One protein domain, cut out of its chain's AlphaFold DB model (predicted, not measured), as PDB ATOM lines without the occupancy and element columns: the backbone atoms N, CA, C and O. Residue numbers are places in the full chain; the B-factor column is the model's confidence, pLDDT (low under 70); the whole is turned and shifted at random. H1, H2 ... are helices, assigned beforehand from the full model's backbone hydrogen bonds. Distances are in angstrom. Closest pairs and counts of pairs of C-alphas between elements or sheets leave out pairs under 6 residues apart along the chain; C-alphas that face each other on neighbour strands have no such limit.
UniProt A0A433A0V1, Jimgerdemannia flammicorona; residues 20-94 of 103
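This is residues 20 to 94 of the 103 residues of a protein of Jimgerdemannia flammicorona (UniProt A0A433A0V1). A strung-out chain with little regular structure has H1 near one end, H2 farther in and H3 near the other end. Between H2 and H3 swings a wide loop, of which residues 72 to 85 stick out. The printed part has 75 residues, 24 of them in three named helices, with no named strand: all helix. It is only just extended, close to loose, with a radius of gyration of the C-alphas of 17.4 A, spanning 50 by 30 by 20 A.

H1, residues 30 to 34, and H2, residues 44 to 55, are close but not clearly touching; their closest C-alphas, Asp 34 and Leu 44, are 7.6 A apart. H3, residues 86 to 92, is apart from both. In these helices every O i to N i+4 pair is within hydrogen-bond range.

H1 begins at C-alpha 30 (61.686, 198.307, 110.372) and measures 6.1 A, H2 16.3 A. H3, 10.0 A, ends at C-alpha 92 (32.996, 162.871, 115.350).

The farthest C-alphas, Glu 31 and Asp 83, are 50.1 A apart. The printed part has no cut. The H2 to H3 link, 30 residues, is long. Residues 36 to 42 have pLDDT under 70.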
ATOM      1  N   HIS A  20      49.428 195.694 119.112       89.94
ATOM      2  CA  HIS A  20      50.569 194.787 119.306       89.94
ATOM      3  C   HIS A  20      50.565 193.579 118.338       89.94
ATOM      4  O   HIS A  20      51.613 193.083 117.897       89.94
ATOM      5  N   ASP A  21      49.381 193.099 117.970       91.62
ATOM      6  CA  ASP A  21      49.210 191.915 117.126       91.62
ATOM      7  C   ASP A  21      49.309 192.270 115.632       91.62
ATOM      8  O   ASP A  21      49.547 191.392 114.797       91.62
ATOM      9  N   PHE A  22      49.233 193.564 115.303       92.06
ATOM     10  CA  PHE A  22      49.287 194.105 113.944       92.06
ATOM     11  C   PHE A  22      50.317 195.243 113.789       92.06
ATOM     12  O   PHE A  22      50.089 196.221 113.085       92.06
ATOM     13  N   SER A  23      51.473 195.116 114.442       91.00
ATOM     14  CA  SER A  23      52.610 196.041 114.329       91.00
ATOM     15  C   SER A  23      53.943 195.289 114.318       91.00
ATOM     16  O   SER A  23      53.995 194.079 114.584       91.00
ATOM     17  N   TYR A  24      55.030 195.994 113.986       90.62
ATOM     18  CA  TYR A  24      56.370 195.440 114.128       90.62
ATOM     19  C   TYR A  24      56.682 195.180 115.607       90.62
ATOM     20  O   TYR A  24      56.459 196.041 116.458       90.62
ATOM     21  N   PRO A  25      57.195 193.987 115.950       91.81
ATOM     22  CA  PRO A  25      57.668 193.746 117.299       91.81
ATOM     23  C   PRO A  25      58.972 194.523 117.559       91.81
ATOM     24  O   PRO A  25      59.742 194.756 116.628       91.81
ATOM     25  N   PRO A  26      59.295 194.845 118.824       93.44
ATOM     26  CA  PRO A  26      60.386 195.764 119.171       93.44
ATOM     27  C   PRO A  26      61.794 195.273 118.800       93.44
ATOM     28  O   PRO A  26      62.752 196.033 118.882       93.44
ATOM     29  N   TRP A  27      61.943 193.999 118.433       92.38
ATOM     30  CA  TRP A  27      63.210 193.411 117.994       92.38
ATOM     31  C   TRP A  27      63.393 193.413 116.469       92.38
ATOM     32  O   TRP A  27      64.397 192.892 115.985       92.38
ATOM     33  N   VAL A  28      62.427 193.930 115.702       90.62
ATOM     34  CA  VAL A  28      62.524 194.048 114.242       90.62
ATOM     35  C   VAL A  28      63.008 195.447 113.879       90.62
ATOM     36  O   VAL A  28      62.410 196.440 114.275       90.62
ATOM     37  N   ASP A  29      64.089 195.512 113.102       90.50
ATOM     38  CA  ASP A  29      64.521 196.733 112.424       90.50
ATOM     39  C   ASP A  29      63.586 196.978 111.230       90.50
ATOM     40  O   ASP A  29      63.642 196.263 110.223       90.50
ATOM     41  N   GLU A  30      62.697 197.962 111.376       87.38
ATOM     42  CA  GLU A  30      61.686 198.307 110.372       87.38
ATOM     43  C   GLU A  30      62.330 198.730 109.051       87.38
ATOM     44  O   GLU A  30      61.929 198.261 107.985       87.38
ATOM     45  N   GLU A  31      63.400 199.529 109.100       85.81
ATOM     46  CA  GLU A  31      64.062 199.959 107.874       85.81
ATOM     47  C   GLU A  31      64.698 198.772 107.145       85.81
ATOM     48  O   GLU A  31      64.713 198.715 105.912       85.81
ATOM     49  N   GLN A  32      65.267 197.814 107.880       85.44
ATOM     50  CA  GLN A  32      65.813 196.599 107.281       85.44
ATOM     51  C   GLN A  32      64.709 195.716 106.697       85.44
ATOM     52  O   GLN A  32      64.907 195.157 105.615       85.44
ATOM     53  N   ALA A  33      63.572 195.600 107.382       82.44
ATOM     54  CA  ALA A  33      62.423 194.834 106.914       82.44
ATOM     55  C   ALA A  33      61.856 195.408 105.605       82.44
ATOM     56  O   ALA A  33      61.650 194.651 104.651       82.44
ATOM     57  N   ASP A  34      61.716 196.732 105.521       78.38
ATOM     58  CA  ASP A  34      61.141 197.434 104.366       78.38
ATOM     59  C   ASP A  34      62.049 197.433 103.127       78.38
ATOM     60  O   ASP A  34      61.586 197.535 101.987       78.38
ATOM     61  N   ARG A  35      63.365 197.280 103.313       78.38
ATOM     62  CA  ARG A  35      64.336 197.224 102.206       78.38
ATOM     63  C   ARG A  35      64.300 195.901 101.423       78.38
ATOM     64  O   ARG A  35      64.861 195.837 100.324       78.38
ATOM     65  N   ASN A  36      63.654 194.852 101.939       67.38
ATOM     66  CA  ASN A  36      63.695 193.511 101.348       67.38
ATOM     67  C   ASN A  36      62.723 193.341 100.164       67.38
ATOM     68  O   ASN A  36      61.504 193.275 100.303       67.38
ATOM     69  N   ARG A  37      63.286 193.193  98.957       57.28
ATOM     70  CA  ARG A  37      62.559 193.101  97.674       57.28
ATOM     71  C   ARG A  37      62.160 191.671  97.285       57.28
ATOM     72  O   ARG A  37      62.506 191.201  96.203       57.28
ATOM     73  N   VAL A  38      61.445 190.971  98.158       66.38
ATOM     74  CA  VAL A  38      60.843 189.658  97.838       66.38
ATOM     75  C   VAL A  38      59.423 189.865  97.284       66.38
ATOM     76  O   VAL A  38      58.859 190.949  97.424       66.38
ATOM     77  N   VAL A  39      58.828 188.862  96.628       60.16
ATOM     78  CA  VAL A  39      57.403 188.885  96.238       60.16
ATOM     79  C   VAL A  39      56.551 189.191  97.481       60.16
ATOM     80  O   VAL A  39      56.717 188.554  98.514       60.16
ATOM     81  N   HIS A  40      55.707 190.226  97.396       62.81
ATOM     82  CA  HIS A  40      54.980 190.860  98.515       62.81
ATOM     83  C   HIS A  40      55.837 191.468  99.647       62.81
ATOM     84  O   HIS A  40      55.284 192.036 100.586       62.81
ATOM     85  N   GLY A  41      57.165 191.444  99.536       63.88
ATOM     86  CA  GLY A  41      58.106 192.009 100.507       63.88
ATOM     87  C   GLY A  41      57.983 193.523 100.677       63.88
ATOM     88  O   GLY A  41      58.231 194.020 101.761       63.88
ATOM     89  N   GLY A  42      57.498 194.250  99.667       67.62
ATOM     90  CA  GLY A  42      57.215 195.687  99.789       67.62
ATOM     91  C   GLY A  42      55.852 196.036 100.404       67.62
ATOM     92  O   GLY A  42      55.529 197.216 100.502       67.62
ATOM     93  N   SER A  43      55.018 195.050 100.757       84.81
ATOM     94  CA  SER A  43      53.683 195.293 101.314       84.81
ATOM     95  C   SER A  43      53.665 195.031 102.817       84.81
ATOM     96  O   SER A  43      53.501 193.891 103.257       84.81
ATOM     97  N   LEU A  44      53.776 196.102 103.606       85.06
ATOM     98  CA  LEU A  44      53.658 196.039 105.065       85.06
ATOM     99  C   LEU A  44      52.349 195.363 105.496       85.06
ATOM    100  O   LEU A  44      52.348 194.481 106.352       85.06
ATOM    101  N   SER A  45      51.230 195.710 104.855       87.06
ATOM    102  CA  SER A  45      49.928 195.122 105.180       87.06
ATOM    103  C   SER A  45      49.902 193.611 104.951       87.06
ATOM    104  O   SER A  45      49.330 192.885 105.763       87.06
ATOM    105  N   TYR A  46      50.563 193.115 103.901       88.25
ATOM    106  CA  TYR A  46      50.687 191.680 103.652       88.25
ATOM    107  C   TYR A  46      51.535 190.991 104.727       88.25
ATOM    108  O   TYR A  46      51.117 189.968 105.268       88.25
ATOM    109  N   GLN A  47      52.689 191.567 105.084       87.94
ATOM    110  CA  GLN A  47      53.569 191.019 106.121       87.94
ATOM    111  C   GLN A  47      52.868 190.941 107.487       87.94
ATOM    112  O   GLN A  47      52.901 189.899 108.146       87.94
ATOM    113  N   LEU A  48      52.191 192.018 107.892       91.06
ATOM    114  CA  LEU A  48      51.453 192.074 109.155       91.06
ATOM    115  C   LEU A  48      50.262 191.113 109.156       91.06
ATOM    116  O   LEU A  48      50.048 190.412 110.142       91.06
ATOM    117  N   THR A  49      49.545 190.994 108.034       91.69
ATOM    118  CA  THR A  49      48.456 190.013 107.889       91.69
ATOM    119  C   THR A  49      48.973 188.578 107.987       91.69
ATOM    120  O   THR A  49      48.364 187.747 108.660       91.69
ATOM    121  N   ALA A  50      50.118 188.272 107.367       91.38
ATOM    122  CA  ALA A  50      50.750 186.958 107.470       91.38
ATOM    123  C   ALA A  50      51.166 186.642 108.917       91.38
ATOM    124  O   ALA A  50      50.843 185.565 109.422       91.38
ATOM    125  N   ARG A  51      51.804 187.594 109.615       92.75
ATOM    126  CA  ARG A  51      52.137 187.478 111.048       92.75
ATOM    127  C   ARG A  51      50.887 187.244 111.898       92.75
ATOM    128  O   ARG A  51      50.885 186.346 112.739       92.75
ATOM    129  N   TYR A  52      49.831 188.023 111.671       94.88
ATOM    130  CA  TYR A  52      48.573 187.904 112.404       94.88
ATOM    131  C   TYR A  52      47.943 186.521 112.218       94.88
ATOM    132  O   TYR A  52      47.644 185.840 113.201       94.88
ATOM    133  N   ASN A  53      47.823 186.060 110.972       93.69
ATOM    134  CA  ASN A  53      47.235 184.759 110.654       93.69
ATOM    135  C   ASN A  53      48.063 183.579 111.184       93.69
ATOM    136  O   ASN A  53      47.488 182.562 111.561       93.69
ATOM    137  N   ALA A  54      49.391 183.710 111.238       94.00
ATOM    138  CA  ALA A  54      50.271 182.657 111.739       94.00
ATOM    139  C   ALA A  54      50.340 182.587 113.276       94.00
ATOM    140  O   ALA A  54      50.582 181.511 113.821       94.00
ATOM    141  N   GLY A  55      50.168 183.713 113.984       93.69
ATOM    142  CA  GLY A  55      50.502 183.796 115.414       93.69
ATOM    143  C   GLY A  55      49.410 184.297 116.360       93.69
ATOM    144  O   GLY A  55      49.460 183.971 117.546       93.69
ATOM    145  N   PHE A  56      48.439 185.072 115.872       94.69
ATOM    146  CA  PHE A  56      47.539 185.855 116.733       94.69
ATOM    147  C   PHE A  56      46.061 185.594 116.481       94.69
ATOM    148  O   PHE A  56      45.286 185.570 117.434       94.69
ATOM    149  N   PHE A  57      45.678 185.335 115.231       93.56
ATOM    150  CA  PHE A  57      44.289 185.149 114.814       93.56
ATOM    151  C   PHE A  57      43.499 184.222 115.755       93.56
ATOM    152  O   PHE A  57      42.455 184.621 116.265       93.56
ATOM    153  N   PHE A  58      44.022 183.028 116.052       91.44
ATOM    154  CA  PHE A  58      43.334 182.011 116.859       91.44
ATOM    155  C   PHE A  58      43.219 182.374 118.350       91.44
ATOM    156  O   PHE A  58      42.527 181.692 119.097       91.44
ATOM    157  N   ARG A  59      43.908 183.430 118.796       92.19
ATOM    158  CA  ARG A  59      43.874 183.945 120.176       92.19
ATOM    159  C   ARG A  59      42.930 185.134 120.336       92.19
ATOM    160  O   ARG A  59      42.827 185.684 121.430       92.19
ATOM    161  N   HIS A  60      42.282 185.569 119.256       92.81
ATOM    162  CA  HIS A  60      41.396 186.718 119.299       92.81
ATOM    163  C   HIS A  60      40.226 186.453 120.266       92.81
ATOM    164  O   HIS A  60      39.604 185.396 120.165       92.81
ATOM    165  N   PRO A  61      39.840 187.398 121.148       91.94
ATOM    166  CA  PRO A  61      38.803 187.156 122.156       91.94
ATOM    167  C   PRO A  61      37.446 186.717 121.593       91.94
ATOM    168  O   PRO A  61      36.702 186.009 122.259       91.94
ATOM    169  N   LEU A  62      37.123 187.112 120.357       90.88
ATOM    170  CA  LEU A  62      35.904 186.661 119.666       90.88
ATOM    171  C   LEU A  62      35.914 185.173 119.303       90.88
ATOM    172  O   LEU A  62      34.853 184.626 119.027       90.88
ATOM    173  N   LEU A  63      37.082 184.535 119.283       90.00
ATOM    174  CA  LEU A  63      37.217 183.097 119.087       90.00
ATOM    175  C   LEU A  63      37.240 182.329 120.416       90.00
ATOM    176  O   LEU A  63      37.292 181.102 120.409       90.00
ATOM    177  N   ASN A  64      37.149 183.019 121.562       89.06
ATOM    178  CA  ASN A  64      37.045 182.346 122.851       89.06
ATOM    179  C   ASN A  64      35.753 181.519 122.905       89.06
ATOM    180  O   ASN A  64      34.657 182.053 122.740       89.06
ATOM    181  N   GLY A  65      35.895 180.225 123.189       87.62
ATOM    182  CA  GLY A  65      34.776 179.283 123.244       87.62
ATOM    183  C   GLY A  65      34.472 178.576 121.923       87.62
ATOM    184  O   GLY A  65      33.427 177.941 121.829       87.62
ATOM    185  N   TYR A  66      35.353 178.678 120.925       88.88
ATOM    186  CA  TYR A  66      35.280 177.881 119.701       88.88
ATOM    187  C   TYR A  66      36.475 176.932 119.604       88.88
ATOM    188  O   TYR A  66      37.621 177.374 119.673       88.88
ATOM    189  N   ASP A  67      36.200 175.649 119.376       90.88
ATOM    190  CA  ASP A  67      37.236 174.627 119.172       90.88
ATOM    191  C   ASP A  67      37.683 174.534 117.705       90.88
ATOM    192  O   ASP A  67      38.824 174.184 117.409       90.88
ATOM    193  N   TYR A  68      36.798 174.921 116.781       92.50
ATOM    194  CA  TYR A  68      37.050 174.921 115.344       92.50
ATOM    195  C   TYR A  68      36.744 176.274 114.705       92.50
ATOM    196  O   TYR A  68      35.799 176.979 115.071       92.50
ATOM    197  N   TYR A  69      37.516 176.610 113.672       92.56
ATOM    198  CA  TYR A  69      37.258 177.745 112.795       92.56
ATOM    199  C   TYR A  69      37.390 177.322 111.336       92.56
ATOM    200  O   TYR A  69      38.153 176.424 110.991       92.56
ATOM    201  N   TRP A  70      36.667 178.021 110.465       92.75
ATOM    202  CA  TRP A  70      36.833 177.907 109.025       92.75
ATOM    203  C   TRP A  70      37.268 179.262 108.489       92.75
ATOM    204  O   TRP A  70      36.533 180.247 108.592       92.75
ATOM    205  N   ARG A  71      38.492 179.317 107.962       93.25
ATOM    206  CA  ARG A  71      39.021 180.500 107.290       93.25
ATOM    207  C   ARG A  71      38.404 180.631 105.898       93.25
ATOM    208  O   ARG A  71      38.514 179.716 105.088       93.25
ATOM    209  N   ILE A  72      37.794 181.781 105.641       91.75
ATOM    210  CA  ILE A  72      37.189 182.141 104.360       91.75
ATOM    211  C   ILE A  72      37.846 183.448 103.923       91.75
ATOM    212  O   ILE A  72      37.710 184.462 104.607       91.75
ATOM    213  N   ASP A  73      38.577 183.408 102.813       91.44
ATOM    214  CA  ASP A  73      39.235 184.586 102.251       91.44
ATOM    215  C   ASP A  73      38.294 185.298 101.251       91.44
ATOM    216  O   ASP A  73      37.342 184.694 100.748       91.44
ATOM    217  N   PRO A  74      38.507 186.592 100.954       93.00
ATOM    218  CA  PRO A  74      37.754 187.276  99.906       93.00
ATOM    219  C   PRO A  74      37.915 186.586  98.546       93.00
ATOM    220  O   PRO A  74      38.967 186.027  98.250       93.00
ATOM    221  N   SER A  75      36.885 186.682  97.701       93.38
ATOM    222  CA  SER A  75      36.898 186.158  96.324       93.38
ATOM    223  C   SER A  75      37.014 184.632  96.191       93.38
ATOM    224  O   SER A  75      37.360 184.147  95.118       93.38
ATOM    225  N   VAL A  76      36.702 183.867  97.241       92.38
ATOM    226  CA  VAL A  76      36.517 182.412  97.125       92.38
ATOM    227  C   VAL A  76      35.135 182.073  96.564       92.38
ATOM    228  O   VAL A  76      34.152 182.762  96.845       92.38
ATOM    229  N   GLU A  77      35.054 180.975  95.814       92.56
ATOM    230  CA  GLU A  77      33.805 180.429  95.281       92.56
ATOM    231  C   GLU A  77      33.635 178.972  95.722       92.56
ATOM    232  O   GLU A  77      34.565 178.170  95.642       92.56
ATOM    233  N   PHE A  78      32.429 178.619  96.172       91.25
ATOM    234  CA  PHE A  78      32.057 177.240  96.483       91.25
ATOM    235  C   PHE A  78      31.268 176.662  95.311       91.25
ATOM    236  O   PHE A  78      30.130 177.055  95.063       91.25
ATOM    237  N   LEU A  79      31.887 175.735  94.577       93.31
ATOM    238  CA  LEU A  79      31.319 175.163  93.347       93.31
ATOM    239  C   LEU A  79      30.267 174.076  93.608       93.31
ATOM    240  O   LEU A  79      29.487 173.735  92.719       93.31
ATOM    241  N   CYS A  80      30.260 173.505  94.811       93.88
ATOM    242  CA  CYS A  80      29.352 172.438  95.212       93.88
ATOM    243  C   CYS A  80      28.611 172.825  96.491       93.88
ATOM    244  O   CYS A  80      29.141 173.540  97.341       93.88
ATOM    245  N   ASN A  81      27.395 172.301  96.640       94.25
ATOM    246  CA  ASN A  81      26.686 172.359  97.911       94.25
ATOM    247  C   ASN A  81      27.385 171.450  98.927       94.25
ATOM    248  O   ASN A  81      27.852 170.369  98.576       94.25
ATOM    249  N   ILE A  82      27.408 171.884 100.183       91.19
ATOM    250  CA  ILE A  82      27.904 171.103 101.314       91.19
ATOM    251  C   ILE A  82      26.676 170.687 102.118       91.19
ATOM    252  O   ILE A  82      25.973 171.535 102.666       91.19
ATOM    253  N   ASP A  83      26.378 169.392 102.106       95.44
ATOM    254  CA  ASP A  83      25.152 168.786 102.635       95.44
ATOM    255  C   ASP A  83      25.323 168.160 104.032       95.44
ATOM    256  O   ASP A  83      24.391 167.559 104.565       95.44
ATOM    257  N   TYR A  84      26.488 168.354 104.650       92.62
ATOM    258  CA  TYR A  84      26.809 167.957 106.021       92.62
ATOM    259  C   TYR A  84      27.389 169.140 106.808       92.62
ATOM    260  O   TYR A  84      27.837 170.121 106.220       92.62
ATOM    261  N   ASP A  85      27.393 169.059 108.143       92.62
ATOM    262  CA  ASP A  85      28.081 170.044 108.986       92.62
ATOM    263  C   ASP A  85      29.574 169.677 109.089       92.62
ATOM    264  O   ASP A  85      29.904 168.648 109.692       92.62
ATOM    265  N   PRO A  86      30.498 170.476 108.517       92.44
ATOM    266  CA  PRO A  86      31.916 170.129 108.508       92.44
ATOM    267  C   PRO A  86      32.530 170.062 109.903       92.44
ATOM    268  O   PRO A  86      33.460 169.294 110.120       92.44
ATOM    269  N   PHE A  87      32.027 170.847 110.855       92.31
ATOM    270  CA  PHE A  87      32.585 170.876 112.200       92.31
ATOM    271  C   PHE A  87      32.148 169.658 113.012       92.31
ATOM    272  O   PHE A  87      32.978 169.070 113.698       92.31
ATOM    273  N   VAL A  88      30.886 169.235 112.875       93.38
ATOM    274  CA  VAL A  88      30.414 167.965 113.457       93.38
ATOM    275  C   VAL A  88      31.197 166.797 112.864       93.38
ATOM    276  O   VAL A  88      31.686 165.948 113.601       93.38
ATOM    277  N   PHE A  89      31.396 166.790 111.541       94.44
ATOM    278  CA  PHE A  89      32.207 165.768 110.885       94.44
ATOM    279  C   PHE A  89      33.640 165.727 111.437       94.44
ATOM    280  O   PHE A  89      34.166 164.640 111.680       94.44
ATOM    281  N   MET A  90      34.270 166.886 111.660       95.44
ATOM    282  CA  MET A  90      35.612 166.950 112.243       95.44
ATOM    283  C   MET A  90      35.656 166.408 113.677       95.44
ATOM    284  O   MET A  90      36.554 165.631 113.994       95.44
ATOM    285  N   GLU A  91      34.693 166.785 114.518       94.19
ATOM    286  CA  GLU A  91      34.598 166.347 115.915       94.19
ATOM    287  C   GLU A  91      34.353 164.832 116.032       94.19
ATOM    288  O   GLU A  91      35.093 164.136 116.729       94.19
ATOM    289  N   GLU A  92      33.368 164.295 115.302       96.31
ATOM    290  CA  GLU A  92      32.996 162.871 115.350       96.31
ATOM    291  C   GLU A  92      34.100 161.937 114.826       96.31
ATOM    292  O   GLU A  92      34.145 160.764 115.199       96.31
ATOM    293  N   ASN A  93      34.996 162.448 113.976       97.06
ATOM    294  CA  ASN A  93      36.075 161.674 113.356       97.06
ATOM    295  C   ASN A  93      37.477 162.002 113.916       97.06
ATOM    296  O   ASN A  93      38.467 161.561 113.335       97.06
ATOM    297  N   ASP A  94      37.581 162.762 115.017       96.69
ATOM    298  CA  ASP A  94      38.856 163.198 115.631       96.69
ATOM    299  C   ASP A  94      39.814 163.895 114.633       96.69
ATOM    300  O   ASP A  94      41.039 163.724 114.640       96.69
TER     301      ASP A  94